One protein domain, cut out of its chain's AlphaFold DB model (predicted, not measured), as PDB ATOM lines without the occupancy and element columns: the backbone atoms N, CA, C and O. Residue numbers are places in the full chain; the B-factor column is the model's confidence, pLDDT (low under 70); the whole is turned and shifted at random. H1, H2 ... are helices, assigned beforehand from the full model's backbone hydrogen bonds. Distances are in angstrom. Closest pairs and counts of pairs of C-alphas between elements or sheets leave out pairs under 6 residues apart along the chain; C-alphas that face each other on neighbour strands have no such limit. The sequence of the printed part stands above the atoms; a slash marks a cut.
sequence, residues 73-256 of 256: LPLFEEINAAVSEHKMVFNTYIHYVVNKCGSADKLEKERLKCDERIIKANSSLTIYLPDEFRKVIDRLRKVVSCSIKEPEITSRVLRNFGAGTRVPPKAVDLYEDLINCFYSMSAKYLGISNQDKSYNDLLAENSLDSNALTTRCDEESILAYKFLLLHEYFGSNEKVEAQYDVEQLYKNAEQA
ATOM      1  N   LEU A  73     157.054 154.735 103.188       90.81
ATOM      2  CA  LEU A  73     157.390 154.838 101.766       90.81
ATOM      3  C   LEU A  73     156.264 155.472 100.923       90.81
ATOM      4  O   LEU A  73     156.568 156.435 100.224       90.81
ATOM      5  N   PRO A  74     154.980 155.069 101.040       93.25
ATOM      6  CA  PRO A  74     153.908 155.712 100.274       93.25
ATOM      7  C   PRO A  74     153.768 157.211 100.575       93.25
ATOM      8  O   PRO A  74     153.436 158.007  99.700       93.25
ATOM      9  N   LEU A  75     154.044 157.622 101.816       93.81
ATOM     10  CA  LEU A  75     153.998 159.030 102.208       93.81
ATOM     11  C   LEU A  75     155.203 159.809 101.658       93.81
ATOM     12  O   LEU A  75     155.052 160.967 101.273       93.81
ATOM     13  N   PHE A  76     156.385 159.190 101.582       94.12
ATOM     14  CA  PHE A  76     157.538 159.775 100.892       94.12
ATOM     15  C   PHE A  76     157.302 159.920  99.394       94.12
ATOM     16  O   PHE A  76     157.660 160.952  98.831       94.12
ATOM     17  N   GLU A  77     156.685 158.927  98.756       93.38
ATOM     18  CA  GLU A  77     156.310 158.993  97.343       93.38
ATOM     19  C   GLU A  77     155.324 160.135  97.083       93.38
ATOM     20  O   GLU A  77     155.504 160.891  96.129       93.38
ATOM     21  N   GLU A  78     154.347 160.329  97.971       96.19
ATOM     22  CA  GLU A  78     153.386 161.429  97.865       96.19
ATOM     23  C   GLU A  78     154.045 162.806  98.046       96.19
ATOM     24  O   GLU A  78     153.795 163.717  97.253       96.19
ATOM     25  N   ILE A  79     154.939 162.960  99.034       95.88
ATOM     26  CA  ILE A  79     155.737 164.190  99.180       95.88
ATOM     27  C   ILE A  79     156.600 164.414  97.939       95.88
ATOM     28  O   ILE A  79     156.630 165.525  97.417       95.88
ATOM     29  N   ASN A  80     157.283 163.380  97.445       95.81
ATOM     30  CA  ASN A  80     158.136 163.483  96.269       95.81
ATOM     31  C   ASN A  80     157.345 163.924  95.031       95.81
ATOM     32  O   ASN A  80     157.792 164.810  94.302       95.81
ATOM     33  N   ALA A  81     156.172 163.338  94.800       96.25
ATOM     34  CA  ALA A  81     155.313 163.705  93.685       96.25
ATOM     35  C   ALA A  81     154.880 165.177  93.779       96.25
ATOM     36  O   ALA A  81     155.057 165.929  92.823       96.25
ATOM     37  N   ALA A  82     154.409 165.618  94.950       97.81
ATOM     38  CA  ALA A  82     154.010 167.008  95.167       97.81
ATOM     39  C   ALA A  82     155.187 167.996  95.039       97.81
ATOM     40  O   ALA A  82     155.040 169.061  94.445       97.81
ATOM     41  N   VAL A  83     156.370 167.645  95.553       97.50
ATOM     42  CA  VAL A  83     157.592 168.459  95.426       97.50
ATOM     43  C   VAL A  83     158.070 168.520  93.976       97.50
ATOM     44  O   VAL A  83     158.480 169.582  93.521       97.50
ATOM     45  N   SER A  84     157.988 167.419  93.231       96.38
ATOM     46  CA  SER A  84     158.378 167.367  91.817       96.38
ATOM     47  C   SER A  84     157.455 168.223  90.947       96.38
ATOM     48  O   SER A  84     157.931 168.992  90.113       96.38
ATOM     49  N   GLU A  85     156.142 168.148  91.178       98.00
ATOM     50  CA  GLU A  85     155.159 169.026  90.533       98.00
ATOM     51  C   GLU A  85     155.414 170.495  90.898       98.00
ATOM     52  O   GLU A  85     155.519 171.348  90.014       98.00
ATOM     53  N   HIS A  86     155.616 170.793  92.184       98.31
ATOM     54  CA  HIS A  86     155.933 172.147  92.626       98.31
ATOM     55  C   HIS A  86     157.258 172.663  92.045       98.31
ATOM     56  O   HIS A  86     157.346 173.833  91.685       98.31
ATOM     57  N   LYS A  87     158.278 171.814  91.867       97.62
ATOM     58  CA  LYS A  87     159.532 172.187  91.191       97.62
ATOM     59  C   LYS A  87     159.265 172.696  89.773       97.62
ATOM     60  O   LYS A  87     159.863 173.687  89.363       97.62
ATOM     61  N   MET A  88     158.341 172.077  89.036       97.31
ATOM     62  CA  MET A  88     157.942 172.561  87.709       97.31
ATOM     63  C   MET A  88     157.229 173.916  87.776       97.31
ATOM     64  O   MET A  88     157.534 174.808  86.979       97.31
ATOM     65  N   VAL A  89     156.322 174.092  88.742       97.75
ATOM     66  CA  VAL A  89     155.634 175.370  88.995       97.75
ATOM     67  C   VAL A  89     156.651 176.470  89.308       97.75
ATOM     68  O   VAL A  89     156.645 177.524  88.673       97.75
ATOM     69  N   PHE A  90     157.575 176.202  90.232       98.00
ATOM     70  CA  PHE A  90     158.599 177.143  90.664       98.00
ATOM     71  C   PHE A  90     159.567 177.501  89.533       98.00
ATOM     72  O   PHE A  90     159.826 178.678  89.300       98.00
ATOM     73  N   ASN A  91     160.038 176.523  88.758       97.25
ATOM     74  CA  ASN A  91     160.894 176.789  87.600       97.25
ATOM     75  C   ASN A  91     160.178 177.635  86.539       97.25
ATOM     76  O   ASN A  91     160.779 178.540  85.957       97.25
ATOM     77  N   THR A  92     158.883 177.390  86.319       97.56
ATOM     78  CA  THR A  92     158.060 178.211  85.418       97.56
ATOM     79  C   THR A  92     157.935 179.641  85.941       97.56
ATOM     80  O   THR A  92     158.107 180.592  85.179       97.56
ATOM     81  N   TYR A  93     157.709 179.809  87.246       97.75
ATOM     82  CA  TYR A  93     157.697 181.118  87.895       97.75
ATOM     83  C   TYR A  93     159.036 181.855  87.738       97.75
ATOM     84  O   TYR A  93     159.059 183.014  87.327       97.75
ATOM     85  N   ILE A  94     160.164 181.190  87.993       97.31
ATOM     86  CA  ILE A  94     161.497 181.781  87.816       97.31
ATOM     87  C   ILE A  94     161.724 182.192  86.354       97.31
ATOM     88  O   ILE A  94     162.202 183.298  86.090       97.31
ATOM     89  N   HIS A  95     161.307 181.364  85.394       95.75
ATOM     90  CA  HIS A  95     161.360 181.705  83.975       95.75
ATOM     91  C   HIS A  95     160.513 182.945  83.642       95.75
ATOM     92  O   HIS A  95     160.963 183.813  82.891       95.75
ATOM     93  N   TYR A  96     159.314 183.065  84.211       96.44
ATOM     94  CA  TYR A  96     158.456 184.246  84.079       96.44
ATOM     95  C   TYR A  96     159.109 185.511  84.646       96.44
ATOM     96  O   TYR A  96     159.095 186.555  83.992       96.44
ATOM     97  N   VAL A  97     159.756 185.418  85.812       96.25
ATOM     98  CA  VAL A  97     160.490 186.539  86.424       96.25
ATOM     99  C   VAL A  97     161.642 187.002  85.529       96.25
ATOM    100  O   VAL A  97     161.785 188.201  85.278       96.25
ATOM    101  N   VAL A  98     162.448 186.075  85.005       94.62
ATOM    102  CA  VAL A  98     163.593 186.409  84.138       94.62
ATOM    103  C   VAL A  98     163.125 187.043  82.822       94.62
ATOM    104  O   VAL A  98     163.677 188.057  82.387       94.62
ATOM    105  N   ASN A  99     162.076 186.489  82.209       92.81
ATOM    106  CA  ASN A  99     161.586 186.924  80.899       92.81
ATOM    107  C   ASN A  99     160.546 188.051  80.951       92.81
ATOM    108  O   ASN A  99     160.153 188.544  79.895       92.81
ATOM    109  N   LYS A 100     160.136 188.496  82.148       91.81
ATOM    110  CA  LYS A 100     159.140 189.565  82.358       91.81
ATOM    111  C   LYS A 100     157.806 189.232  81.687       91.81
ATOM    112  O   LYS A 100     157.263 190.037  80.937       91.81
ATOM    113  N   CYS A 101     157.323 188.014  81.900       91.69
ATOM    114  CA  CYS A 101     156.104 187.528  81.269       91.69
ATOM    115  C   CYS A 101     155.282 186.651  82.216       91.69
ATOM    116  O   CYS A 101     155.715 186.345  83.324       91.69
ATOM    117  N   GLY A 102     154.110 186.222  81.742       91.12
ATOM    118  CA  GLY A 102     153.228 185.312  82.468       91.12
ATOM    119  C   GLY A 102     152.462 185.980  83.609       91.12
ATOM    120  O   GLY A 102     152.546 187.186  83.804       91.12
ATOM    121  N   SER A 103     151.686 185.179  84.339       90.75
ATOM    122  CA  SER A 103     150.912 185.624  85.502       90.75
ATOM    123  C   SER A 103     150.954 184.586  86.621       90.75
ATOM    124  O   SER A 103     151.163 183.391  86.372       90.75
ATOM    125  N   ALA A 104     150.750 185.040  87.860       93.31
ATOM    126  CA  ALA A 104     150.788 184.178  89.039       93.31
ATOM    127  C   ALA A 104     149.560 183.256  89.167       93.31
ATOM    128  O   ALA A 104     149.691 182.134  89.650       93.31
ATOM    129  N   ASP A 105     148.380 183.673  88.693       93.75
ATOM    130  CA  ASP A 105     147.089 183.033  89.008       93.75
ATOM    131  C   ASP A 105     147.028 181.520  88.761       93.75
ATOM    132  O   ASP A 105     146.474 180.763  89.565       93.75
ATOM    133  N   LYS A 106     147.548 181.060  87.617       92.88
ATOM    134  CA  LYS A 106     147.535 179.630  87.283       92.88
ATOM    135  C   LYS A 106     148.518 178.861  88.163       92.88
ATOM    136  O   LYS A 106     148.164 177.805  88.682       92.88
ATOM    137  N   LEU A 107     149.720 179.407  88.332       96.56
ATOM    138  CA  LEU A 107     150.782 178.790  89.118       96.56
ATOM    139  C   LEU A 107     150.374 178.687  90.592       96.56
ATOM    140  O   LEU A 107     150.597 177.657  91.215       96.56
ATOM    141  N   GLU A 108     149.693 179.700  91.127       97.38
ATOM    142  CA  GLU A 108     149.220 179.719  92.514       97.38
ATOM    143  C   GLU A 108     148.190 178.611  92.785       97.38
ATOM    144  O   GLU A 108     148.243 177.933  93.809       97.38
ATOM    145  N   LYS A 109     147.283 178.351  91.834       96.56
ATOM    146  CA  LYS A 109     146.327 177.234  91.936       96.56
ATOM    147  C   LYS A 109     147.019 175.871  91.928       96.56
ATOM    148  O   LYS A 109     146.566 174.957  92.613       96.56
ATOM    149  N   GLU A 110     148.070 175.709  91.128       97.00
ATOM    150  CA  GLU A 110     148.861 174.473  91.077       97.00
ATOM    151  C   GLU A 110     149.691 174.297  92.357       97.00
ATOM    152  O   GLU A 110     149.685 173.218  92.953       97.00
ATOM    153  N   ARG A 111     150.299 175.381  92.851       97.19
ATOM    154  CA  ARG A 111     151.015 175.428  94.128       97.19
ATOM    155  C   ARG A 111     150.124 175.012  95.301       97.19
ATOM    156  O   ARG A 111     150.515 174.130  96.061       97.19
ATOM    157  N   LEU A 112     148.918 175.575  95.418       97.56
ATOM    158  CA  LEU A 112     147.955 175.243  96.482       97.56
ATOM    159  C   LEU A 112     147.641 173.741  96.554       97.56
ATOM    160  O   LEU A 112     147.544 173.181  97.644       97.56
ATOM    161  N   LYS A 113     147.514 173.072  95.400       97.44
ATOM    162  CA  LYS A 113     147.290 171.618  95.347       97.44
ATOM    163  C   LYS A 113     148.495 170.838  95.873       97.44
ATOM    164  O   LYS A 113     148.316 169.865  96.600       97.44
ATOM    165  N   CYS A 114     149.708 171.259  95.514       97.62
ATOM    166  CA  CYS A 114     150.936 170.637  96.010       97.62
ATOM    167  C   CYS A 114     151.064 170.811  97.531       97.62
ATOM    168  O   CYS A 114     151.360 169.854  98.243       97.62
ATOM    169  N   ASP A 115     150.780 172.014  98.035       97.31
ATOM    170  CA  ASP A 115     150.824 172.352  99.460       97.31
ATOM    171  C   ASP A 115     149.857 171.484 100.281       97.31
ATOM    172  O   ASP A 115     150.247 170.866 101.272       97.31
ATOM    173  N   GLU A 116     148.612 171.332  99.816       96.88
ATOM    174  CA  GLU A 116     147.613 170.477 100.466       96.88
ATOM    175  C   GLU A 116     148.087 169.017 100.595       96.88
ATOM    176  O   GLU A 116     147.920 168.394 101.650       96.88
ATOM    177  N   ARG A 117     148.701 168.471  99.538       96.75
ATOM    178  CA  ARG A 117     149.242 167.102  99.518       96.75
ATOM    179  C   ARG A 117     150.385 166.933 100.517       96.75
ATOM    180  O   ARG A 117     150.358 166.000 101.323       96.75
ATOM    181  N   ILE A 118     151.336 167.872 100.534       95.94
ATOM    182  CA  ILE A 118     152.470 167.845 101.471       95.94
ATOM    183  C   ILE A 118     151.985 167.959 102.918       95.94
ATOM    184  O   ILE A 118     152.463 167.214 103.770       95.94
ATOM    185  N   ILE A 119     151.022 168.837 103.215       94.69
ATOM    186  CA  ILE A 119     150.463 168.986 104.569       94.69
ATOM    187  C   ILE A 119     149.886 167.659 105.072       94.69
ATOM    188  O   ILE A 119     150.206 167.227 106.186       94.69
ATOM    189  N   LYS A 120     149.063 166.999 104.249       93.50
ATOM    190  CA  LYS A 120     148.442 165.714 104.597       93.50
ATOM    191  C   LYS A 120     149.500 164.639 104.840       93.50
ATOM    192  O   LYS A 120     149.491 164.024 105.906       93.50
ATOM    193  N   ALA A 121     150.440 164.460 103.912       92.94
ATOM    194  CA  ALA A 121     151.483 163.445 104.035       92.94
ATOM    195  C   ALA A 121     152.424 163.704 105.230       92.94
ATOM    196  O   ALA A 121     152.660 162.801 106.036       92.94
ATOM    197  N   ASN A 122     152.896 164.945 105.405       92.38
ATOM    198  CA  ASN A 122     153.830 165.312 106.473       92.38
ATOM    199  C   ASN A 122     153.234 165.063 107.868       92.38
ATOM    200  O   ASN A 122     153.892 164.477 108.721       92.38
ATOM    201  N   SER A 123     151.954 165.399 108.079       87.75
ATOM    202  CA  SER A 123     151.272 165.178 109.367       87.75
ATOM    203  C   SER A 123     151.313 163.723 109.857       87.75
ATOM    204  O   SER A 123     151.337 163.474 111.061       87.75
ATOM    205  N   SER A 124     151.358 162.768 108.924       87.44
ATOM    206  CA  SER A 124     151.419 161.334 109.220       87.44
ATOM    207  C   SER A 124     152.855 160.818 109.354       87.44
ATOM    208  O   SER A 124     153.090 159.814 110.024       87.44
ATOM    209  N   LEU A 125     153.822 161.502 108.737       88.00
ATOM    210  CA  LEU A 125     155.231 161.110 108.713       88.00
ATOM    211  C   LEU A 125     155.987 161.485 109.988       88.00
ATOM    212  O   LEU A 125     156.842 160.720 110.427       88.00
ATOM    213  N   THR A 126     155.670 162.627 110.603       80.88
ATOM    214  CA  THR A 126     156.445 163.232 111.703       80.88
ATOM    215  C   THR A 126     156.747 162.278 112.864       80.88
ATOM    216  O   THR A 126     157.783 162.409 113.507       80.88
ATOM    217  N   ILE A 127     155.886 161.302 113.154       82.12
ATOM    218  CA  ILE A 127     156.098 160.366 114.273       82.12
ATOM    219  C   ILE A 127     157.161 159.292 113.996       82.12
ATOM    220  O   ILE A 127     157.631 158.651 114.932       82.12
ATOM    221  N   TYR A 128     157.521 159.076 112.729       86.94
ATOM    222  CA  TYR A 128     158.435 158.011 112.311       86.94
ATOM    223  C   TYR A 128     159.854 158.513 112.025       86.94
ATOM    224  O   TYR A 128     160.780 157.710 111.930       86.94
ATOM    225  N   LEU A 129     160.034 159.825 111.860       90.62
ATOM    226  CA  LEU A 129     161.260 160.388 111.306       90.62
ATOM    227  C   LEU A 129     162.180 160.998 112.370       90.62
ATOM    228  O   LEU A 129     161.697 161.643 113.305       90.62
ATOM    229  N   PRO A 130     163.509 160.880 112.190       92.19
ATOM    230  CA  PRO A 130     164.494 161.647 112.949       92.19
ATOM    231  C   PRO A 130     164.286 163.160 112.834       92.19
ATOM    232  O   PRO A 130     163.703 163.653 111.865       92.19
ATOM    233  N   ASP A 131     164.782 163.910 113.817       93.44
ATOM    234  CA  ASP A 131     164.560 165.355 113.926       93.44
ATOM    235  C   ASP A 131     165.107 166.145 112.733       93.44
ATOM    236  O   ASP A 131     164.412 166.982 112.159       93.44
ATOM    237  N   GLU A 132     166.325 165.824 112.309       95.12
ATOM    238  CA  GLU A 132     166.997 166.433 111.164       95.12
ATOM    239  C   GLU A 132     166.176 166.255 109.886       95.12
ATOM    240  O   GLU A 132     165.989 167.197 109.115       95.12
ATOM    241  N   PHE A 133     165.616 165.060 109.688       95.44
ATOM    242  CA  PHE A 133     164.821 164.763 108.505       95.44
ATOM    243  C   PHE A 133     163.479 165.504 108.520       95.44
ATOM    244  O   PHE A 133     163.060 166.067 107.506       95.44
ATOM    245  N   ARG A 134     162.837 165.604 109.691       95.31
ATOM    246  CA  ARG A 134     161.622 166.416 109.855       95.31
ATOM    247  C   ARG A 134     161.862 167.876 109.490       95.31
ATOM    248  O   ARG A 134     161.064 168.449 108.755       95.31
ATOM    249  N   LYS A 135     162.987 168.455 109.918       96.00
ATOM    250  CA  LYS A 135     163.352 169.843 109.590       96.00
ATOM    251  C   LYS A 135     163.489 170.074 108.085       96.00
ATOM    252  O   LYS A 135     163.043 171.113 107.598       96.00
ATOM    253  N   VAL A 136     164.053 169.118 107.343       97.38
ATOM    254  CA  VAL A 136     164.151 169.197 105.872       97.38
ATOM    255  C   VAL A 136     162.769 169.166 105.224       97.38
ATOM    256  O   VAL A 136     162.472 170.012 104.381       97.38
ATOM    257  N   ILE A 137     161.893 168.247 105.644       96.25
ATOM    258  CA  ILE A 137     160.523 168.164 105.114       96.25
ATOM    259  C   ILE A 137     159.729 169.432 105.448       96.25
ATOM    260  O   ILE A 137     159.052 169.986 104.581       96.25
ATOM    261  N   ASP A 138     159.851 169.945 106.670       95.19
ATOM    262  CA  ASP A 138     159.203 171.191 107.077       95.19
ATOM    263  C   ASP A 138     159.729 172.389 106.282       95.19
ATOM    264  O   ASP A 138     158.962 173.296 105.945       95.19
ATOM    265  N   ARG A 139     161.020 172.402 105.937       95.94
ATOM    266  CA  ARG A 139     161.591 173.435 105.073       95.94
ATOM    267  C   ARG A 139     161.044 173.346 103.652       95.94
ATOM    268  O   ARG A 139     160.616 174.371 103.128       95.94
ATOM    269  N   LEU A 140     161.003 172.149 103.063       96.75
ATOM    270  CA  LEU A 140     160.386 171.919 101.753       96.75
ATOM    271  C   LEU A 140     158.927 172.373 101.744       96.75
ATOM    272  O   LEU A 140     158.519 173.097 100.842       96.75
ATOM    273  N   ARG A 141     158.162 172.022 102.783       95.50
ATOM    274  CA  ARG A 141     156.784 172.483 102.942       95.50
ATOM    275  C   ARG A 141     156.707 174.006 102.927       95.50
ATOM    276  O   ARG A 141     155.917 174.534 102.164       95.50
ATOM    277  N   LYS A 142     157.531 174.714 103.709       96.56
ATOM    278  CA  LYS A 142     157.544 176.190 103.710       96.56
ATOM    279  C   LYS A 142     157.787 176.768 102.315       96.56
ATOM    280  O   LYS A 142     157.107 177.712 101.939       96.56
ATOM    281  N   VAL A 143     158.705 176.184 101.544       97.31
ATOM    282  CA  VAL A 143     158.936 176.589 100.147       97.31
ATOM    283  C   VAL A 143     157.666 176.422  99.307       97.31
ATOM    284  O   VAL A 143     157.286 177.344  98.597       97.31
ATOM    285  N   VAL A 144     156.981 175.279  99.418       97.38
ATOM    286  CA  VAL A 144     155.729 175.016  98.680       97.38
ATOM    287  C   VAL A 144     154.554 175.872  99.176       97.38
ATOM    288  O   VAL A 144     153.657 176.216  98.406       97.38
ATOM    289  N   SER A 145     154.536 176.239 100.454       95.81
ATOM    290  CA  SER A 145     153.477 177.061 101.042       95.81
ATOM    291  C   SER A 145     153.593 178.546 100.674       95.81
ATOM    292  O   SER A 145     152.588 179.248 100.751       95.81
ATOM    293  N   CYS A 146     154.771 179.033 100.262       96.31
ATOM    294  CA  CYS A 146     154.957 180.436  99.892       96.31
ATOM    295  C   CYS A 146     154.137 180.823  98.657       96.31
ATOM    296  O   CYS A 146     154.289 180.220  97.596       96.31
ATOM    297  N   SER A 147     153.336 181.886  98.765       94.44
ATOM    298  CA  SER A 147     152.567 182.394  97.624       94.44
ATOM    299  C   SER A 147     153.457 182.812  96.455       94.44
ATOM    300  O   SER A 147     154.572 183.325  96.625       94.44
ATOM    301  N   ILE A 148     152.943 182.635  95.242       95.31
ATOM    302  CA  ILE A 148     153.613 183.095  94.032       95.31
ATOM    303  C   ILE A 148     153.316 184.580  93.842       95.31
ATOM    304  O   ILE A 148     152.179 184.994  93.629       95.31
ATOM    305  N   LYS A 149     154.367 185.398  93.920       94.12
ATOM    306  CA  LYS A 149     154.280 186.838  93.657       94.12
ATOM    307  C   LYS A 149     154.101 187.106  92.169       94.12
ATOM    308  O   LYS A 149     154.503 186.307  91.329       94.12
ATOM    309  N   GLU A 150     153.596 188.290  91.841       95.75
ATOM    310  CA  GLU A 150     153.471 188.692  90.443       95.75
ATOM    311  C   GLU A 150     154.861 188.755  89.770       95.75
ATOM    312  O   GLU A 150     155.744 189.487  90.257       95.75
ATOM    313  N   PRO A 151     155.095 188.004  88.670       95.44
ATOM    314  CA  PRO A 151     156.422 187.896  88.069       95.44
ATOM    315  C   PRO A 151     156.971 189.231  87.571       95.44
ATOM    316  O   PRO A 151     158.144 189.533  87.791       95.44
ATOM    317  N   GLU A 152     156.130 190.071  86.960       93.44
ATOM    318  CA  GLU A 152     156.544 191.382  86.446       93.44
ATOM    319  C   GLU A 152     157.019 192.326  87.556       93.44
ATOM    320  O   GLU A 152     158.023 193.031  87.399       93.44
ATOM    321  N   ILE A 153     156.316 192.333  88.693       93.56
ATOM    322  CA  ILE A 153     156.680 193.149  89.857       93.56
ATOM    323  C   ILE A 153     158.014 192.656  90.414       93.56
ATOM    324  O   ILE A 153     158.936 193.448  90.608       93.56
ATOM    325  N   THR A 154     158.141 191.344  90.611       95.06
ATOM    326  CA  THR A 154     159.368 190.720  91.119       95.06
ATOM    327  C   THR A 154     160.562 191.007  90.204       95.06
ATOM    328  O   THR A 154     161.618 191.424  90.681       95.06
ATOM    329  N   SER A 155     160.379 190.876  88.888       94.62
ATOM    330  CA  SER A 155     161.398 191.174  87.877       94.62
ATOM    331  C   SER A 155     161.857 192.630  87.933       94.62
ATOM    332  O   SER A 155     163.056 192.922  87.915       94.62
ATOM    333  N   ARG A 156     160.908 193.568  88.058       94.19
ATOM    334  CA  ARG A 156     161.203 195.001  88.156       94.19
ATOM    335  C   ARG A 156     162.044 195.321  89.388       94.19
ATOM    336  O   ARG A 156     163.019 196.053  89.260       94.19
ATOM    337  N   VAL A 157     161.686 194.762  90.543       92.94
ATOM    338  CA  VAL A 157     162.431 194.966  91.793       92.94
ATOM    339  C   VAL A 157     163.861 194.451  91.653       92.94
ATOM    340  O   VAL A 157     164.791 195.206  91.903       92.94
ATOM    341  N   LEU A 158     164.054 193.219  91.174       93.56
ATOM    342  CA  LEU A 158     165.400 192.661  90.995       93.56
ATOM    343  C   LEU A 158     166.242 193.480  90.008       93.56
ATOM    344  O   LEU A 158     167.427 193.701  90.236       93.56
ATOM    345  N   ARG A 159     165.638 193.975  88.922       91.25
ATOM    346  CA  ARG A 159     166.339 194.807  87.936       91.25
ATOM    347  C   ARG A 159     166.806 196.142  88.515       91.25
ATOM    348  O   ARG A 159     167.876 196.600  88.132       91.25
ATOM    349  N   ASN A 160     166.024 196.760  89.399       88.94
ATOM    350  CA  ASN A 160     166.358 198.071  89.966       88.94
ATOM    351  C   ASN A 160     167.683 198.067  90.741       88.94
ATOM    352  O   ASN A 160     168.311 199.113  90.846       88.94
ATOM    353  N   PHE A 161     168.114 196.902  91.220       83.81
ATOM    354  CA  PHE A 161     169.364 196.728  91.957       83.81
ATOM    355  C   PHE A 161     170.341 195.798  91.219       83.81
ATOM    356  O   PHE A 161     171.143 195.142  91.862       83.81
ATOM    357  N   GLY A 162     170.244 195.659  89.887       84.06
ATOM    358  CA  GLY A 162     171.198 194.887  89.065       84.06
ATOM    359  C   GLY A 162     171.065 193.352  89.103       84.06
ATOM    360  O   GLY A 162     171.735 192.652  88.351       84.06
ATOM    361  N   ALA A 163     170.144 192.809  89.899       89.38
ATOM    362  CA  ALA A 163     170.040 191.384  90.230       89.38
ATOM    363  C   ALA A 163     169.171 190.532  89.276       89.38
ATOM    364  O   ALA A 163     168.977 189.335  89.505       89.38
ATOM    365  N   GLY A 164     168.611 191.129  88.218       85.81
ATOM    366  CA  GLY A 164     167.520 190.548  87.419       85.81
ATOM    367  C   GLY A 164     167.795 189.193  86.753       85.81
ATOM    368  O   GLY A 164     166.849 188.450  86.503       85.81
ATOM    369  N   THR A 165     169.056 188.853  86.475       87.44
ATOM    370  CA  THR A 165     169.439 187.595  85.801       87.44
ATOM    371  C   THR A 165     170.280 186.655  86.663       87.44
ATOM    372  O   THR A 165     170.401 185.484  86.317       87.44
ATOM    373  N   ARG A 166     170.848 187.137  87.775       91.00
ATOM    374  CA  ARG A 166     171.779 186.361  88.612       91.00
ATOM    375  C   ARG A 166     171.119 185.735  89.835       91.00
ATOM    376  O   ARG A 166     171.381 184.581  90.143       91.00
ATOM    377  N   VAL A 167     170.201 186.453  90.482       95.12
ATOM    378  CA  VAL A 167     169.500 185.979  91.689       95.12
ATOM    379  C   VAL A 167     168.453 184.887  91.412       95.12
ATOM    380  O   VAL A 167     168.360 183.957  92.211       95.12
ATOM    381  N   PRO A 168     167.671 184.914  90.311       95.75
ATOM    382  CA  PRO A 168     166.674 183.868  90.075       95.75
ATOM    383  C   PRO A 168     167.253 182.442  89.946       95.75
ATOM    384  O   PRO A 168     166.704 181.548  90.588       95.75
ATOM    385  N   PRO A 169     168.370 182.200  89.223       95.56
ATOM    386  CA  PRO A 169     169.037 180.892  89.224       95.56
ATOM    387  C   PRO A 169     169.460 180.414  90.618       95.56
ATOM    388  O   PRO A 169     169.234 179.259  90.958       95.56
ATOM    389  N   LYS A 170     169.966 181.311  91.477       97.12
ATOM    390  CA  LYS A 170     170.345 180.966  92.859       97.12
ATOM    391  C   LYS A 170     169.169 180.434  93.674       97.12
ATOM    392  O   LYS A 170     169.354 179.571  94.525       97.12
ATOM    393  N   ALA A 171     167.955 180.932  93.426       97.25
ATOM    394  CA  ALA A 171     166.755 180.432  94.095       97.25
ATOM    395  C   ALA A 171     166.427 178.987  93.687       97.25
ATOM    396  O   ALA A 171     165.937 178.222  94.514       97.25
ATOM    397  N   VAL A 172     166.711 178.620  92.432       97.19
ATOM    398  CA  VAL A 172     166.573 177.243  91.943       97.19
ATOM    399  C   VAL A 172     167.604 176.349  92.624       97.19
ATOM    400  O   VAL A 172     167.205 175.351  93.216       97.19
ATOM    401  N   ASP A 173     168.878 176.748  92.647       97.44
ATOM    402  CA  ASP A 173     169.951 175.986  93.307       97.44
ATOM    403  C   ASP A 173     169.626 175.704  94.784       97.44
ATOM    404  O   ASP A 173     169.727 174.574  95.253       97.44
ATOM    405  N   LEU A 174     169.164 176.725  95.514       98.06
ATOM    406  CA  LEU A 174     168.764 176.604  96.920       98.06
ATOM    407  C   LEU A 174     167.586 175.644  97.126       98.06
ATOM    408  O   LEU A 174     167.490 174.985  98.163       98.06
ATOM    409  N   TYR A 175     166.662 175.582  96.168       98.12
ATOM    410  CA  TYR A 175     165.570 174.623  96.232       98.12
ATOM    411  C   TYR A 175     166.067 173.204  95.925       98.12
ATOM    412  O   TYR A 175     165.657 172.250  96.587       98.12
ATOM    413  N   GLU A 176     166.983 173.056  94.968       97.69
ATOM    414  CA  GLU A 176     167.596 171.769  94.640       97.69
ATOM    415  C   GLU A 176     168.403 171.194  95.803       97.69
ATOM    416  O   GLU A 176     168.260 170.006  96.079       97.69
ATOM    417  N   ASP A 177     169.144 172.023  96.541       98.00
ATOM    418  CA  ASP A 177     169.830 171.634  97.780       98.00
ATOM    419  C   ASP A 177     168.858 170.936  98.763       98.00
ATOM    420  O   ASP A 177     169.127 169.843  99.272       98.00
ATOM    421  N   LEU A 178     167.662 171.503  98.974       97.94
ATOM    422  CA  LEU A 178     166.637 170.916  99.849       97.94
ATOM    423  C   LEU A 178     166.059 169.605  99.301       97.94
ATOM    424  O   LEU A 178     165.853 168.654 100.059       97.94
ATOM    425  N   ILE A 179     165.783 169.549  97.997       97.94
ATOM    426  CA  ILE A 179     165.222 168.362  97.337       97.94
ATOM    427  C   ILE A 179     166.229 167.204  97.373       97.94
ATOM    428  O   ILE A 179     165.879 166.080  97.740       97.94
ATOM    429  N   ASN A 180     167.492 167.481  97.054       97.50
ATOM    430  CA  ASN A 180     168.572 166.501  97.073       97.50
ATOM    431  C   ASN A 180     168.838 165.992  98.495       97.50
ATOM    432  O   ASN A 180     169.033 164.788  98.697       97.50
ATOM    433  N   CYS A 181     168.758 166.874  99.496       97.50
ATOM    434  CA  CYS A 181     168.838 166.476 100.896       97.50
ATOM    435  C   CYS A 181     167.679 165.543 101.282       97.50
ATOM    436  O   CYS A 181     167.908 164.497 101.894       97.50
ATOM    437  N   PHE A 182     166.442 165.861 100.883       97.06
ATOM    438  CA  PHE A 182     165.279 164.995 101.106       97.06
ATOM    439  C   PHE A 182     165.456 163.608 100.476       97.06
ATOM    440  O   PHE A 182     165.204 162.600 101.141       97.06
ATOM    441  N   TYR A 183     165.949 163.523  99.238       95.31
ATOM    442  CA  TYR A 183     166.230 162.237  98.592       95.31
ATOM    443  C   TYR A 183     167.325 161.449  99.303       95.31
ATOM    444  O   TYR A 183     167.156 160.254  99.555       95.31
ATOM    445  N   SER A 184     168.409 162.114  99.693       94.94
ATOM    446  CA  SER A 184     169.522 161.475 100.400       94.94
ATOM    447  C   SER A 184     169.078 160.914 101.754       94.94
ATOM    448  O   SER A 184     169.387 159.770 102.099       94.94
ATOM    449  N   MET A 185     168.283 161.682 102.504       94.94
ATOM    450  CA  MET A 185     167.721 161.250 103.785       94.94
ATOM    451  C   MET A 185     166.669 160.149 103.631       94.94
ATOM    452  O   MET A 185     166.634 159.238 104.459       94.94
ATOM    453  N   SER A 186     165.864 160.179 102.564       93.38
ATOM    454  CA  SER A 186     164.912 159.107 102.246       93.38
ATOM    455  C   SER A 186     165.645 157.799 101.958       93.38
ATOM    456  O   SER A 186     165.331 156.770 102.555       93.38
ATOM    457  N   ALA A 187     166.681 157.841 101.112       91.69
ATOM    458  CA  ALA A 187     167.496 156.676 100.783       91.69
ATOM    459  C   ALA A 187     168.206 156.100 102.017       91.69
ATOM    460  O   ALA A 187     168.263 154.880 102.179       91.69
ATOM    461  N   LYS A 188     168.707 156.963 102.913       92.50
ATOM    462  CA  LYS A 188     169.278 156.537 104.197       92.50
ATOM    463  C   LYS A 188     168.223 155.890 105.099       92.50
ATOM    464  O   LYS A 188     168.457 154.805 105.619       92.50
ATOM    465  N   TYR A 189     167.071 156.536 105.285       91.38
ATOM    466  CA  TYR A 189     166.008 156.045 106.169       91.38
ATOM    467  C   TYR A 189     165.478 154.671 105.726       91.38
ATOM    468  O   TYR A 189     165.277 153.775 106.552       91.38
ATOM    469  N   LEU A 190     165.313 154.489 104.412       89.00
ATOM    470  CA  LEU A 190     164.868 153.242 103.786       89.00
ATOM    471  C   LEU A 190     165.971 152.173 103.679       89.00
ATOM    472  O   LEU A 190     165.694 151.074 103.215       89.00
ATOM    473  N   GLY A 191     167.211 152.467 104.090       85.69
ATOM    474  CA  GLY A 191     168.322 151.511 104.028       85.69
ATOM    475  C   GLY A 191     168.801 151.183 102.607       85.69
ATOM    476  O   GLY A 191     169.404 150.137 102.395       85.69
ATOM    477  N   ILE A 192     168.530 152.058 101.633       84.38
ATOM    478  CA  ILE A 192     168.945 151.897 100.227       84.38
ATOM    479  C   ILE A 192     170.403 152.345 100.040       84.38
ATOM    480  O   ILE A 192     171.131 151.802  99.210       84.38
ATOM    481  N   SER A 193     170.842 153.350 100.805       79.75
ATOM    482  CA  SER A 193     172.222 153.839 100.764       79.75
ATOM    483  C   SER A 193     173.118 153.060 101.727       79.75
ATOM    484  O   SER A 193     172.858 153.026 102.928       79.75
ATOM    485  N   ASN A 194     174.217 152.508 101.206       61.03
ATOM    486  CA  ASN A 194     175.263 151.828 101.987       61.03
ATOM    487  C   ASN A 194     176.261 152.800 102.645       61.03
ATOM    488  O   ASN A 194     177.265 152.365 103.207       61.03
ATOM    489  N   GLN A 195     176.046 154.113 102.531       68.31
ATOM    490  CA  GLN A 195     176.934 155.102 103.135       68.31
ATOM    491  C   GLN A 195     176.591 155.283 104.614       68.31
ATOM    492  O   GLN A 195     175.481 155.694 104.961       68.31
ATOM    493  N   ASP A 196     177.572 155.038 105.484       81.94
ATOM    494  CA  ASP A 196     177.474 155.276 106.928       81.94
ATOM    495  C   ASP A 196     177.630 156.772 107.266       81.94
ATOM    496  O   ASP A 196     178.503 157.192 108.018       81.94
ATOM    497  N   LYS A 197     176.817 157.609 106.617       89.62
ATOM    498  CA  LYS A 197     176.752 159.058 106.845       89.62
ATOM    499  C   LYS A 197     175.664 159.367 107.852       89.62
ATOM    500  O   LYS A 197     174.561 158.836 107.726       89.62
ATOM    501  N   SER A 198     175.914 160.230 108.827       93.00
ATOM    502  CA  SER A 198     174.865 160.729 109.719       93.00
ATOM    503  C   SER A 198     173.884 161.643 108.967       93.00
ATOM    504  O   SER A 198     174.160 162.104 107.862       93.00
ATOM    505  N   TYR A 199     172.719 161.935 109.556       94.62
ATOM    506  CA  TYR A 199     171.782 162.903 108.964       94.62
ATOM    507  C   TYR A 199     172.376 164.320 108.877       94.62
ATOM    508  O   TYR A 199     172.051 165.052 107.945       94.62
ATOM    509  N   ASN A 200     173.279 164.685 109.791       94.75
ATOM    510  CA  ASN A 200     173.981 165.968 109.750       94.75
ATOM    511  C   ASN A 200     174.996 166.037 108.606       94.75
ATOM    512  O   ASN A 200     175.116 167.081 107.970       94.75
ATOM    513  N   ASP A 201     175.666 164.926 108.288       95.31
ATOM    514  CA  ASP A 201     176.569 164.872 107.133       95.31
ATOM    515  C   ASP A 201     175.789 165.085 105.828       95.31
ATOM    516  O   ASP A 201     176.219 165.837 104.959       95.31
ATOM    517  N   LEU A 202     174.589 164.497 105.722       96.06
ATOM    518  CA  LEU A 202     173.709 164.696 104.565       96.06
ATOM    519  C   LEU A 202     173.226 166.148 104.427       96.06
ATOM    520  O   LEU A 202     173.101 166.632 103.304       96.06
ATOM    521  N   LEU A 203     172.963 166.845 105.539       97.06
ATOM    522  CA  LEU A 203     172.646 168.280 105.521       97.06
ATOM    523  C   LEU A 203     173.832 169.085 104.979       97.06
ATOM    524  O   LEU A 203     173.672 169.845 104.024       97.06
ATOM    525  N   ALA A 204     175.024 168.865 105.536       96.00
ATOM    526  CA  ALA A 204     176.229 169.591 105.154       96.00
ATOM    527  C   ALA A 204     176.594 169.386 103.672       96.00
ATOM    528  O   ALA A 204     176.938 170.346 102.984       96.00
ATOM    529  N   GLU A 205     176.453 168.164 103.149       95.56
ATOM    530  CA  GLU A 205     176.686 167.847 101.729       95.56
ATOM    531  C   GLU A 205     175.763 168.602 100.773       95.56
ATOM    532  O   GLU A 205     176.127 168.843  99.624       95.56
ATOM    533  N   ASN A 206     174.586 168.999 101.251       96.19
ATOM    534  CA  ASN A 206     173.613 169.770 100.492       96.19
ATOM    535  C   ASN A 206     173.616 171.251 100.898       96.19
ATOM    536  O   ASN A 206     172.632 171.948 100.691       96.19
ATOM    537  N   SER A 207     174.710 171.756 101.477       97.19
ATOM    538  CA  SER A 207     174.837 173.156 101.910       97.19
ATOM    539  C   SER A 207     173.766 173.592 102.920       97.19
ATOM    540  O   SER A 207     173.345 174.753 102.912       97.19
ATOM    541  N   LEU A 208     173.347 172.704 103.825       97.50
ATOM    542  CA  LEU A 208     172.364 172.981 104.874       97.50
ATOM    543  C   LEU A 208     172.963 172.849 106.280       97.50
ATOM    544  O   LEU A 208     173.820 172.006 106.535       97.50
ATOM    545  N   ASP A 209     172.477 173.671 107.210       96.19
ATOM    546  CA  ASP A 209     172.810 173.582 108.632       96.19
ATOM    547  C   ASP A 209     171.905 172.580 109.379       96.19
ATOM    548  O   ASP A 209     170.972 171.996 108.820       96.19
ATOM    549  N   SER A 210     172.120 172.424 110.689       93.69
ATOM    550  CA  SER A 210     171.325 171.542 111.564       93.69
ATOM    551  C   SER A 210     169.837 171.920 111.697       93.69
ATOM    552  O   SER A 210     169.058 171.182 112.307       93.69
ATOM    553  N   ASN A 211     169.438 173.086 111.183       94.06
ATOM    554  CA  ASN A 211     168.067 173.596 111.133       94.06
ATOM    555  C   ASN A 211     167.484 173.577 109.706       94.06
ATOM    556  O   ASN A 211     166.419 174.166 109.466       94.06
ATOM    557  N   ALA A 212     168.170 172.906 108.772       95.62
ATOM    558  CA  ALA A 212     167.854 172.886 107.349       95.62
ATOM    559  C   ALA A 212     167.752 174.303 106.746       95.62
ATOM    560  O   ALA A 212     166.886 174.579 105.912       95.62
ATOM    561  N   LEU A 213     168.580 175.233 107.224       95.00
ATOM    562  CA  LEU A 213     168.805 176.540 106.614       95.00
ATOM    563  C   LEU A 213     169.996 176.455 105.670       95.00
ATOM    564  O   LEU A 213     170.932 175.700 105.917       95.00
ATOM    565  N   THR A 214     169.975 177.253 104.605       95.50
ATOM    566  CA  THR A 214     171.131 177.342 103.712       95.50
ATOM    567  C   THR A 214     172.362 177.868 104.450       95.50
ATOM    568  O   THR A 214     172.278 178.800 105.247       95.50
ATOM    569  N   THR A 215     173.505 177.258 104.158       96.62
ATOM    570  CA  THR A 215     174.843 177.695 104.583       96.62
ATOM    571  C   THR A 215     175.552 178.499 103.497       96.62
ATOM    572  O   THR A 215     176.680 178.940 103.700       96.62
ATOM    573  N   ARG A 216     174.906 178.714 102.340       95.12
ATOM    574  CA  ARG A 216     175.430 179.594 101.294       95.12
ATOM    575  C   ARG A 216     175.440 181.029 101.819       95.12
ATOM    576  O   ARG A 216     174.409 181.540 102.254       95.12
ATOM    577  N   CYS A 217     176.611 181.657 101.787       92.56
ATOM    578  CA  CYS A 217     176.828 182.996 102.336       92.56
ATOM    579  C   CYS A 217     176.975 184.086 101.268       92.56
ATOM    580  O   CYS A 217     177.183 185.235 101.639       92.56
ATOM    581  N   ASP A 218     176.893 183.760  99.972       94.31
ATOM    582  CA  ASP A 218     176.936 184.784  98.926       94.31
ATOM    583  C   ASP A 218     175.668 185.646  98.941       94.31
ATOM    584  O   ASP A 218     174.554 185.148  99.134       94.31
ATOM    585  N   GLU A 219     175.839 186.949  98.719       94.81
ATOM    586  CA  GLU A 219     174.784 187.958  98.834       94.81
ATOM    587  C   GLU A 219     173.607 187.641  97.897       94.81
ATOM    588  O   GLU A 219     172.441 187.766  98.276       94.81
ATOM    589  N   GLU A 220     173.903 187.146  96.689       95.62
ATOM    590  CA  GLU A 220     172.897 186.730  95.707       95.62
ATOM    591  C   GLU A 220     172.060 185.540  96.208       95.62
ATOM    592  O   GLU A 220     170.833 185.563  96.075       95.62
ATOM    593  N   SER A 221     172.683 184.516  96.807       96.69
ATOM    594  CA  SER A 221     171.965 183.396  97.431       96.69
ATOM    595  C   SER A 221     171.168 183.826  98.658       96.69
ATOM    596  O   SER A 221     170.023 183.399  98.807       96.69
ATOM    597  N   ILE A 222     171.703 184.700  99.511       95.62
ATOM    598  CA  ILE A 222     170.967 185.220 100.673       95.62
ATOM    599  C   ILE A 222     169.715 185.971 100.209       95.62
ATOM    600  O   ILE A 222     168.615 185.730 100.722       95.62
ATOM    601  N   LEU A 223     169.850 186.839  99.201       96.25
ATOM    602  CA  LEU A 223     168.716 187.552  98.627       96.25
ATOM    603  C   LEU A 223     167.729 186.586  97.965       96.25
ATOM    604  O   LEU A 223     166.528 186.694  98.204       96.25
ATOM    605  N   ALA A 224     168.194 185.610  97.183       96.88
ATOM    606  CA  ALA A 224     167.336 184.595  96.570       96.88
ATOM    607  C   ALA A 224     166.516 183.828  97.619       96.88
ATOM    608  O   ALA A 224     165.299 183.670  97.473       96.88
ATOM    609  N   TYR A 225     167.163 183.414  98.708       96.44
ATOM    610  CA  TYR A 225     166.533 182.691  99.805       96.44
ATOM    611  C   TYR A 225     165.442 183.532 100.483       96.44
ATOM    612  O   TYR A 225     164.300 183.086 100.616       96.44
ATOM    613  N   LYS A 226     165.767 184.778 100.850       95.38
ATOM    614  CA  LYS A 226     164.865 185.678 101.590       95.38
ATOM    615  C   LYS A 226     163.788 186.333 100.725       95.38
ATOM    616  O   LYS A 226     162.727 186.686 101.237       95.38
ATOM    617  N   PHE A 227     164.047 186.551  99.437       95.00
ATOM    618  CA  PHE A 227     163.187 187.352  98.562       95.00
ATOM    619  C   PHE A 227     162.421 186.536  97.523       95.00
ATOM    620  O   PHE A 227     161.349 186.976  97.108       95.00
ATOM    621  N   LEU A 228     162.916 185.374  97.096       95.56
ATOM    622  CA  LEU A 228     162.218 184.523  96.127       95.56
ATOM    623  C   LEU A 228     161.671 183.261  96.784       95.56
ATOM    624  O   LEU A 228     160.473 183.016  96.691       95.56
ATOM    625  N   LEU A 229     162.528 182.498  97.462       95.69
ATOM    626  CA  LEU A 229     162.195 181.141  97.889       95.69
ATOM    627  C   LEU A 229     161.307 181.093  99.143       95.69
ATOM    628  O   LEU A 229     160.378 180.298  99.207       95.69
ATOM    629  N   LEU A 230     161.590 181.938 100.139       96.31
ATOM    630  CA  LEU A 230     160.906 181.938 101.440       96.31
ATOM    631  C   LEU A 230     160.426 183.332 101.842       96.31
ATOM    632  O   LEU A 230     160.487 183.719 103.009       96.31
ATOM    633  N   HIS A 231     159.956 184.110 100.869       94.38
ATOM    634  CA  HIS A 231     159.649 185.524 101.076       94.38
ATOM    635  C   HIS A 231     158.609 185.788 102.169       94.38
ATOM    636  O   HIS A 231     158.659 186.834 102.797       94.38
ATOM    637  N   GLU A 232     157.717 184.863 102.495       95.56
ATOM    638  CA  GLU A 232     156.742 185.064 103.579       95.56
ATOM    639  C   GLU A 232     157.327 184.846 104.981       95.56
ATOM    640  O   GLU A 232     156.755 185.300 105.969       95.56
ATOM    641  N   TYR A 233     158.483 184.186 105.078       94.31
ATOM    642  CA  TYR A 233     159.098 183.778 106.344       94.31
ATOM    643  C   TYR A 233     160.220 184.707 106.815       94.31
ATOM    644  O   TYR A 233     160.871 184.409 107.813       94.31
ATOM    645  N   PHE A 234     160.430 185.821 106.115       93.00
ATOM    646  CA  PHE A 234     161.407 186.847 106.468       93.00
ATOM    647  C   PHE A 234     160.737 188.214 106.601       93.00
ATOM    648  O   PHE A 234     159.845 188.571 105.820       93.00
ATOM    649  N   GLY A 235     161.181 188.995 107.582       89.75
ATOM    650  CA  GLY A 235     160.686 190.348 107.807       89.75
ATOM    651  C   GLY A 235     161.053 191.297 106.665       89.75
ATOM    652  O   GLY A 235     162.002 191.068 105.914       89.75
ATOM    653  N   SER A 236     160.318 192.404 106.535       89.94
ATOM    654  CA  SER A 236     160.630 193.434 105.531       89.94
ATOM    655  C   SER A 236     162.053 193.976 105.687       89.94
ATOM    656  O   SER A 236     162.740 194.147 104.687       89.94
ATOM    657  N   ASN A 237     162.522 194.164 106.924       94.19
ATOM    658  CA  ASN A 237     163.872 194.667 107.198       94.19
ATOM    659  C   ASN A 237     164.956 193.706 106.692       94.19
ATOM    660  O   ASN A 237     165.870 194.142 106.007       94.19
ATOM    661  N   GLU A 238     164.812 192.401 106.943       93.19
ATOM    662  CA  GLU A 238     165.787 191.388 106.510       93.19
ATOM    663  C   GLU A 238     165.878 191.276 104.984       93.19
ATOM    664  O   GLU A 238     166.929 190.938 104.438       93.19
ATOM    665  N   LYS A 239     164.767 191.534 104.285       91.81
ATOM    666  CA  LYS A 239     164.732 191.572 102.819       91.81
ATOM    667  C   LYS A 239     165.384 192.834 102.279       91.81
ATOM    668  O   LYS A 239     166.097 192.748 101.289       91.81
ATOM    669  N   VAL A 240     165.120 193.984 102.898       92.06
ATOM    670  CA  VAL A 240     165.705 195.272 102.498       92.06
ATOM    671  C   VAL A 240     167.215 195.269 102.718       92.06
ATOM    672  O   VAL A 240     167.945 195.724 101.848       92.06
ATOM    673  N   GLU A 241     167.685 194.701 103.828       93.31
ATOM    674  CA  GLU A 241     169.112 194.496 104.096       93.31
ATOM    675  C   GLU A 241     169.762 193.641 102.999       93.31
ATOM    676  O   GLU A 241     170.675 194.102 102.323       93.31
ATOM    677  N   ALA A 242     169.203 192.462 102.706       93.44
ATOM    678  CA  ALA A 242     169.732 191.601 101.646       93.44
ATOM    679  C   ALA A 242     169.683 192.255 100.249       93.44
ATOM    680  O   ALA A 242     170.527 191.982  99.400       93.44
ATOM    681  N   GLN A 243     168.686 193.108  99.984       93.31
ATOM    682  CA  GLN A 243     168.625 193.893  98.748       93.31
ATOM    683  C   GLN A 243     169.746 194.930  98.689       93.31
ATOM    684  O   GLN A 243     170.376 195.075  97.644       93.31
ATOM    685  N   TYR A 244     169.991 195.632  99.796       93.19
ATOM    686  CA  TYR A 244     171.044 196.632  99.897       93.19
ATOM    687  C   TYR A 244     172.429 196.014  99.690       93.19
ATOM    688  O   TYR A 244     173.211 196.553  98.910       93.19
ATOM    689  N   ASP A 245     172.711 194.864 100.306       93.38
ATOM    690  CA  ASP A 245     174.003 194.178 100.173       93.38
ATOM    691  C   ASP A 245     174.302 193.804  98.714       93.38
ATOM    692  O   ASP A 245     175.388 194.081  98.198       93.38
ATOM    693  N   VAL A 246     173.308 193.264  98.001       93.81
ATOM    694  CA  VAL A 246     173.429 192.954  96.567       93.81
ATOM    695  C   VAL A 246     173.579 194.223  95.720       93.81
ATOM    696  O   VAL A 246     174.359 194.245  94.768       93.81
ATOM    697  N   GLU A 247     172.874 195.304  96.061       92.25
ATOM    698  CA  GLU A 247     173.028 196.585  95.366       92.25
ATOM    699  C   GLU A 247     174.453 197.144  95.520       92.25
ATOM    700  O   GLU A 247     175.039 197.622  94.546       92.25
ATOM    701  N   GLN A 248     175.034 197.066  96.723       92.12
ATOM    702  CA  GLN A 248     176.420 197.478  96.966       92.12
ATOM    703  C   GLN A 248     177.415 196.588  96.219       92.12
ATOM    704  O   GLN A 248     178.356 197.108  95.619       92.12
ATOM    705  N   LEU A 249     177.189 195.268  96.199       92.06
ATOM    706  CA  LEU A 249     178.020 194.318  95.459       92.06
ATOM    707  C   LEU A 249     178.164 194.727  93.985       92.06
ATOM    708  O   LEU A 249     179.282 194.788  93.468       92.06
ATOM    709  N   TYR A 250     177.060 195.063  93.311       89.25
ATOM    710  CA  TYR A 250     177.122 195.469  91.906       89.25
ATOM    711  C   TYR A 250     177.660 196.886  91.698       89.25
ATOM    712  O   TYR A 250     178.432 197.089  90.764       89.25
ATOM    713  N   LYS A 251     177.339 197.848  92.573       87.81
ATOM    714  CA  LYS A 251     177.926 199.201  92.494       87.81
ATOM    715  C   LYS A 251     179.449 199.175  92.605       87.81
ATOM    716  O   LYS A 251     180.124 199.898  91.881       87.81
ATOM    717  N   ASN A 252     179.984 198.328  93.481       84.31
ATOM    718  CA  ASN A 252     181.426 198.168  93.646       84.31
ATOM    719  C   ASN A 252     182.063 197.466  92.437       84.31
ATOM    720  O   ASN A 252     183.165 197.827  92.036       84.31
ATOM    721  N   ALA A 253     181.365 196.504  91.826       79.75
ATOM    722  CA  ALA A 253     181.836 195.816  90.623       79.75
ATOM    723  C   ALA A 253     181.858 196.715  89.371       79.75
ATOM    724  O   ALA A 253     182.670 196.486  88.484       79.75
ATOM    725  N   GLU A 254     180.992 197.730  89.286       71.81
ATOM    726  CA  GLU A 254     181.009 198.725  88.199       71.81
ATOM    727  C   GLU A 254     182.133 199.769  88.346       71.81
ATOM    728  O   GLU A 254     182.456 200.465  87.383       71.81
ATOM    729  N   GLN A 255     182.718 199.899  89.541       59.62
ATOM    730  CA  GLN A 255     183.795 200.853  89.849       59.62
ATOM    731  C   GLN A 255     185.204 200.233  89.821       59.62
ATOM    732  O   GLN A 255     186.181 200.983  89.899       59.62
ATOM    733  N   ALA A 256     185.308 198.903  89.739       53.22
ATOM    734  CA  ALA A 256     186.558 198.137  89.704       53.22
ATOM    735  C   ALA A 256     186.995 197.816  88.266       53.22
ATOM    736  O   ALA A 256     188.222 197.843  88.017       53.22
TER     737      ALA A 256
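Overview. This is residues 73 to 256 of the 256 residues of an uncharacterized protein of Salinivibrio sp. YCSC6 (UniProt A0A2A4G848). Four helices, H1, H2, H3 and H5, make an up-and-down bundle, each running against the one before it in the chain, with the long H1 and H5 side by side. Short H6 packs on H5 toward one end of the bundle; toward the other end H4 packs on H1, H7 crosses H5, and H8 packs on H7. The printed part has 184 residues with eight named helices, H1 to H8 in chain order, and no named strand: all helix. It is compact, with a radius of gyration of the C-alphas of 17.1 A and spans of 53 by 37 by 26 A.

Arrangement. H1, residues 73 to 99, forms a hairpin with H2, residues 104 to 125, at 24 degrees; their closest C-alphas, Ala 82 and Cys 114, are 4.8 A apart. H1 touches H5, residues 167 to 189, at a shallow tilt of 9 degrees, opposite ways, closest at C-alphas 94 and 168, 6.0 A. H3, residues 131 to 145, touches residues 175 to 185 of H5, closest at C-alphas 136 and 182, 6.5 A. H6, residues 199 to 205, touches H5, closest at C-alphas 181 and 203, 6.3 A. H4, residues 151 to 160, touches H1, closest at C-alphas 97 and 151, 4.6 A. H7, residues 219 to 229, is about perpendicular to H5 at 74 degrees, closest at C-alphas 171 and 224, 4.9 A. H8, residues 236 to 255, forms a hairpin with H7, closest at C-alphas 223 and 242, 5.2 A. Every O i to N i+4 pair is within hydrogen-bond range in H1, H3, H4, H6 and H8; H2 has 17 of 18, H5 18 of 19, H7 6 of 7.

Along the chain. H1 begins at C-alpha 73 (157.390, 154.838, 101.766) and is 38.5 A long; H5 is 33.4 A, H2 30.6 A. H8, 28.9 A, ends at C-alpha 255 (183.795, 200.853, 89.849).

Size, cuts and confidence. The farthest C-alphas, Pro 74 and Gln 255, are 55.1 A apart. The printed part has no cut; the link H6 to H7, residues 206 to 218, is long. pLDDT is under 70 at residues 194 to 195 and 255 to 256.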